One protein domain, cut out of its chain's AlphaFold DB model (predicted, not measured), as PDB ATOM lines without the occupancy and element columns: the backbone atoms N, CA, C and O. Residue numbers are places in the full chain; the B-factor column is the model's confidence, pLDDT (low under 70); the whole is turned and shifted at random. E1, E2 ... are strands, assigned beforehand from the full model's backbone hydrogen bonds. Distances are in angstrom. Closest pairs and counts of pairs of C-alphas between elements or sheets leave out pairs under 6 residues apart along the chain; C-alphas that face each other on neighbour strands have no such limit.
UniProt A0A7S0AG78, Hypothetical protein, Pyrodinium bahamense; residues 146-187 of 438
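AT A GLANCE: This is residues 146 to 187 of the 438 residues of the protein "Hypothetical protein" of Pyrodinium bahamense (UniProt A0A7S0AG78). A long two-stranded hairpin, E1 then E2, sticks out at its turn, residues 152 to 157, and from its open end the unnamed stretch of residues 165 to 187 trails off in a loose loop whose tip, residues 173 to 178, also sticks out. The printed part has 42 residues, two antiparallel strands and no named helix. Its class is all strand, with 17 residues, under half, in named elements. It is loose, with a radius of gyration of the C-alphas of 13.1 A, and elongated, spanning 36 by 23 by 17 A.

IN THESE COORDINATES: E1, residues 146 to 153, begins at C-alpha 146 (-23.339, 16.331, 14.581) and is 22.2 A long. E2, residues 156 to 164, is 25.7 A long and ends at C-alpha 164 (-27.763, 13.599, 16.091).

HOW THE PARTS SIT: E1 and E2 form a hairpin with a tight link, antiparallel at 162 degrees. N 149 and O 160 are within hydrogen-bond range at 2.8 A, as are N 158 and O 151 at 3.0 A.

THE WHOLE: The C-alphas farthest apart, of Arg 155 and Ala 187, are 36.5 A apart. The printed part has no cut. Mean pLDDT of the printed part is 74.4; residues 166 to 174 and 179 to 187 are under 70.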
ATOM      1  N   TYR A 146     -23.243  16.513  16.022       84.62
ATOM      2  CA  TYR A 146     -23.339  16.331  14.581       84.62
ATOM      3  C   TYR A 146     -22.450  15.180  14.145       84.62
ATOM      4  O   TYR A 146     -21.291  15.085  14.555       84.62
ATOM      5  N   LYS A 147     -22.975  14.325  13.268       81.88
ATOM      6  CA  LYS A 147     -22.143  13.439  12.455       81.88
ATOM      7  C   LYS A 147     -21.723  14.236  11.234       81.88
ATOM      8  O   LYS A 147     -22.578  14.591  10.432       81.88
ATOM      9  N   VAL A 148     -20.434  14.539  11.120       86.38
ATOM     10  CA  VAL A 148     -19.863  15.238   9.962       86.38
ATOM     11  C   VAL A 148     -19.071  14.230   9.141       86.38
ATOM     12  O   VAL A 148     -18.165  13.576   9.656       86.38
ATOM     13  N   GLU A 149     -19.409  14.097   7.864       86.19
ATOM     14  CA  GLU A 149     -18.793  13.150   6.939       86.19
ATOM     15  C   GLU A 149     -18.135  13.909   5.784       86.19
ATOM     16  O   GLU A 149     -18.762  14.734   5.118       86.19
ATOM     17  N   LEU A 150     -16.853  13.627   5.541       91.69
ATOM     18  CA  LEU A 150     -16.115  14.140   4.390       91.69
ATOM     19  C   LEU A 150     -16.071  13.065   3.301       91.69
ATOM     20  O   LEU A 150     -15.369  12.062   3.425       91.69
ATOM     21  N   HIS A 151     -16.767  13.317   2.202       88.19
ATOM     22  CA  HIS A 151     -16.774  12.468   1.019       88.19
ATOM     23  C   HIS A 151     -15.684  12.927   0.051       88.19
ATOM     24  O   HIS A 151     -15.642  14.094  -0.351       88.19
ATOM     25  N   VAL A 152     -14.792  12.013  -0.338       93.69
ATOM     26  CA  VAL A 152     -13.675  12.298  -1.254       93.69
ATOM     27  C   VAL A 152     -13.789  11.431  -2.505       93.69
ATOM     28  O   VAL A 152     -13.644  10.213  -2.440       93.69
ATOM     29  N   ALA A 153     -13.994  12.069  -3.659       90.06
ATOM     30  CA  ALA A 153     -14.098  11.414  -4.963       90.06
ATOM     31  C   ALA A 153     -13.113  12.045  -5.961       90.06
ATOM     32  O   ALA A 153     -13.419  12.993  -6.693       90.06
ATOM     33  N   GLY A 154     -11.879  11.534  -5.975       92.62
ATOM     34  CA  GLY A 154     -10.792  12.096  -6.778       92.62
ATOM     35  C   GLY A 154     -10.443  13.519  -6.330       92.62
ATOM     36  O   GLY A 154      -9.925  13.714  -5.235       92.62
ATOM     37  N   ARG A 155     -10.721  14.516  -7.184       86.12
ATOM     38  CA  ARG A 155     -10.519  15.945  -6.866       86.12
ATOM     39  C   ARG A 155     -11.694  16.587  -6.122       86.12
ATOM     40  O   ARG A 155     -11.554  17.706  -5.640       86.12
ATOM     41  N   TRP A 156     -12.840  15.915  -6.081       84.00
ATOM     42  CA  TRP A 156     -14.057  16.440  -5.476       84.00
ATOM     43  C   TRP A 156     -14.089  16.122  -3.989       84.00
ATOM     44  O   TRP A 156     -13.736  15.017  -3.567       84.00
ATOM     45  N   ARG A 157     -14.500  17.117  -3.210       91.75
ATOM     46  CA  ARG A 157     -14.667  17.042  -1.762       91.75
ATOM     47  C   ARG A 157     -16.068  17.547  -1.466       91.75
ATOM     48  O   ARG A 157     -16.401  18.647  -1.902       91.75
ATOM     49  N   ALA A 158     -16.859  16.753  -0.765       88.12
ATOM     50  CA  ALA A 158     -18.168  17.154  -0.274       88.12
ATOM     51  C   ALA A 158     -18.226  16.888   1.228       88.12
ATOM     52  O   ALA A 158     -17.681  15.892   1.699       88.12
ATOM     53  N   VAL A 159     -18.855  17.788   1.974       91.62
ATOM     54  CA  VAL A 159     -19.107  17.605   3.403       91.62
ATOM     55  C   VAL A 159     -20.608  17.445   3.566       91.62
ATOM     56  O   VAL A 159     -21.359  18.282   3.072       91.62
ATOM     57  N   SER A 160     -21.032  16.381   4.235       87.94
ATOM     58  CA  SER A 160     -22.395  16.246   4.739       87.94
ATOM     59  C   SER A 160     -22.363  16.287   6.256       87.94
ATOM     60  O   SER A 160     -21.402  15.841   6.886       87.94
ATOM     61  N   TRP A 161     -23.415  16.819   6.855       89.56
ATOM     62  CA  TRP A 161     -23.616  16.740   8.290       89.56
ATOM     63  C   TRP A 161     -25.051  16.333   8.580       89.56
ATOM     64  O   TRP A 161     -25.948  16.559   7.774       89.56
ATOM     65  N   LYS A 162     -25.249  15.701   9.732       85.75
ATOM     66  CA  LYS A 162     -26.571  15.380  10.253       85.75
ATOM     67  C   LYS A 162     -26.580  15.612  11.752       85.75
ATOM     68  O   LYS A 162     -25.710  15.089  12.459       85.75
ATOM     69  N   LYS A 163     -27.565  16.372  12.225       84.56
ATOM     70  CA  LYS A 163     -27.816  16.550  13.654       84.56
ATOM     71  C   LYS A 163     -28.197  15.205  14.278       84.56
ATOM     72  O   LYS A 163     -29.066  14.492  13.775       84.56
ATOM     73  N   LEU A 164     -27.501  14.821  15.340       82.62
ATOM     74  CA  LEU A 164     -27.763  13.599  16.091       82.62
ATOM     75  C   LEU A 164     -28.804  13.914  17.163       82.62
ATOM     76  O   LEU A 164     -28.630  14.861  17.924       82.62
ATOM     77  N   ALA A 165     -29.880  13.127  17.217       78.06
ATOM     78  CA  ALA A 165     -30.903  13.285  18.244       78.06
ATOM     79  C   ALA A 165     -30.320  13.065  19.654       78.06
ATOM     80  O   ALA A 165     -29.372  12.292  19.847       78.06
ATOM     81  N   ASP A 166     -30.915  13.716  20.651       66.94
ATOM     82  CA  ASP A 166     -30.532  13.554  22.050       66.94
ATOM     83  C   ASP A 166     -30.822  12.130  22.544       66.94
ATOM     84  O   ASP A 166     -31.960  11.773  22.840       66.94
ATOM     85  N   GLY A 167     -29.788  11.288  22.642       63.06
ATOM     86  CA  GLY A 167     -29.901   9.967  23.266       63.06
ATOM     87  C   GLY A 167     -29.013   8.883  22.656       63.06
ATOM     88  O   GLY A 167     -28.043   9.164  21.954       63.06
ATOM     89  N   ALA A 168     -29.346   7.626  22.974       49.84
ATOM     90  CA  ALA A 168     -28.637   6.415  22.548       49.84
ATOM     91  C   ALA A 168     -28.758   6.110  21.041       49.84
ATOM     92  O   ALA A 168     -27.984   5.308  20.526       49.84
ATOM     93  N   ASP A 169     -29.665   6.787  20.328       52.94
ATOM     94  CA  ASP A 169     -29.867   6.624  18.881       52.94
ATOM     95  C   ASP A 169     -28.758   7.287  18.036       52.94
ATOM     96  O   ASP A 169     -28.715   7.128  16.818       52.94
ATOM     97  N   ALA A 170     -27.825   8.009  18.672       53.91
ATOM     98  CA  ALA A 170     -26.665   8.622  18.020       53.91
ATOM     99  C   ALA A 170     -25.592   7.609  17.572       53.91
ATOM    100  O   ALA A 170     -24.659   7.975  16.855       53.91
ATOM    101  N   VAL A 171     -25.702   6.347  17.993       57.38
ATOM    102  CA  VAL A 171     -24.803   5.274  17.570       57.38
ATOM    103  C   VAL A 171     -25.540   4.423  16.546       57.38
ATOM    104  O   VAL A 171     -26.283   3.516  16.913       57.38
ATOM    105  N   GLU A 172     -25.348   4.706  15.256       60.72
ATOM    106  CA  GLU A 172     -25.741   3.748  14.218       60.72
ATOM    107  C   GLU A 172     -25.057   2.412  14.537       60.72
ATOM    108  O   GLU A 172     -23.828   2.318  14.553       60.72
ATOM    109  N   THR A 173     -25.856   1.386  14.845       61.31
ATOM    110  CA  THR A 173     -25.384   0.000  14.901       61.31
ATOM    111  C   THR A 173     -24.643  -0.282  13.603       61.31
ATOM    112  O   THR A 173     -25.227  -0.160  12.524       61.31
ATOM    113  N   LEU A 174     -23.363  -0.643  13.704       66.06
ATOM    114  CA  LEU A 174     -22.588  -1.068  12.548       66.06
ATOM    115  C   LEU A 174     -23.272  -2.291  11.912       66.06
ATOM    116  O   LEU A 174     -24.027  -3.007  12.574       66.06
ATOM    117  N   GLU A 175     -23.017  -2.551  10.628       75.75
ATOM    118  CA  GLU A 175     -23.627  -3.681   9.901       75.75
ATOM    119  C   GLU A 175     -23.363  -5.048  10.568       75.75
ATOM    120  O   GLU A 175     -24.106  -6.005  10.351       75.75
ATOM    121  N   ASP A 176     -22.330  -5.140  11.410       80.62
ATOM    122  CA  ASP A 176     -21.985  -6.326  12.197       80.62
ATOM    123  C   ASP A 176     -22.739  -6.440  13.540       80.62
ATOM    124  O   ASP A 176     -22.520  -7.386  14.300       80.62
ATOM    125  N   GLY A 177     -23.640  -5.500  13.834       75.25
ATOM    126  CA  GLY A 177     -24.416  -5.439  15.068       75.25
ATOM    127  C   GLY A 177     -23.639  -4.915  16.277       75.25
ATOM    128  O   GLY A 177     -24.186  -4.907  17.381       75.25
ATOM    129  N   SER A 178     -22.388  -4.476  16.107       73.75
ATOM    130  CA  SER A 178     -21.644  -3.821  17.175       73.75
ATOM    131  C   SER A 178     -22.045  -2.348  17.294       73.75
ATOM    132  O   SER A 178     -22.198  -1.617  16.314       73.75
ATOM    133  N   THR A 179     -22.262  -1.910  18.529       60.38
ATOM    134  CA  THR A 179     -22.405  -0.497  18.883       60.38
ATOM    135  C   THR A 179     -21.017  -0.016  19.290       60.38
ATOM    136  O   THR A 179     -20.514  -0.475  20.319       60.38
ATOM    137  N   PRO A 180     -20.340   0.840  18.504       65.25
ATOM    138  CA  PRO A 180     -19.089   1.428  18.956       65.25
ATOM    139  C   PRO A 180     -19.342   2.167  20.275       65.25
ATOM    140  O   PRO A 180     -20.261   2.981  20.367       65.25
ATOM    141  N   GLU A 181     -18.558   1.847  21.309       62.41
ATOM    142  CA  GLU A 181     -18.611   2.584  22.571       62.41
ATOM    143  C   GLU A 181     -18.377   4.064  22.263       62.41
ATOM    144  O   GLU A 181     -17.342   4.442  21.705       62.41
ATOM    145  N   LEU A 182     -19.363   4.903  22.592       58.91
ATOM    146  CA  LEU A 182     -19.219   6.346  22.478       58.91
ATOM    147  C   LEU A 182     -17.984   6.767  23.286       58.91
ATOM    148  O   LEU A 182     -17.889   6.392  24.460       58.91
ATOM    149  N   PRO A 183     -17.045   7.542  22.706       62.75
ATOM    150  CA  PRO A 183     -15.953   8.109  23.476       62.75
ATOM    151  C   PRO A 183     -16.504   8.774  24.749       62.75
ATOM    152  O   PRO A 183     -17.540   9.432  24.666       62.75
ATOM    153  N   PRO A 184     -15.834   8.664  25.911       59.97
ATOM    154  CA  PRO A 184     -16.314   9.226  27.179       59.97
ATOM    155  C   PRO A 184     -16.713  10.711  27.112       59.97
ATOM    156  O   PRO A 184     -17.574  11.151  27.867       59.97
ATOM    157  N   ALA A 185     -16.131  11.466  26.174       55.09
ATOM    158  CA  ALA A 185     -16.471  12.858  25.875       55.09
ATOM    159  C   ALA A 185     -17.896  13.070  25.313       55.09
ATOM    160  O   ALA A 185     -18.365  14.199  25.267       55.09
ATOM    161  N   LEU A 186     -18.581  12.009  24.877       53.62
ATOM    162  CA  LEU A 186     -19.943  12.032  24.329       53.62
ATOM    163  C   LEU A 186     -20.985  11.452  25.305       53.62
ATOM    164  O   LEU A 186     -22.138  11.245  24.914       53.62
ATOM    165  N   ALA A 187     -20.597  11.170  26.556       61.59
ATOM    166  CA  ALA A 187     -21.505  10.679  27.585       61.59
ATOM    167  C   ALA A 187     -22.448  11.804  28.078       61.59
ATOM    168  O   ALA A 187     -21.980  12.892  28.410       61.59
TER     169      ALA A 187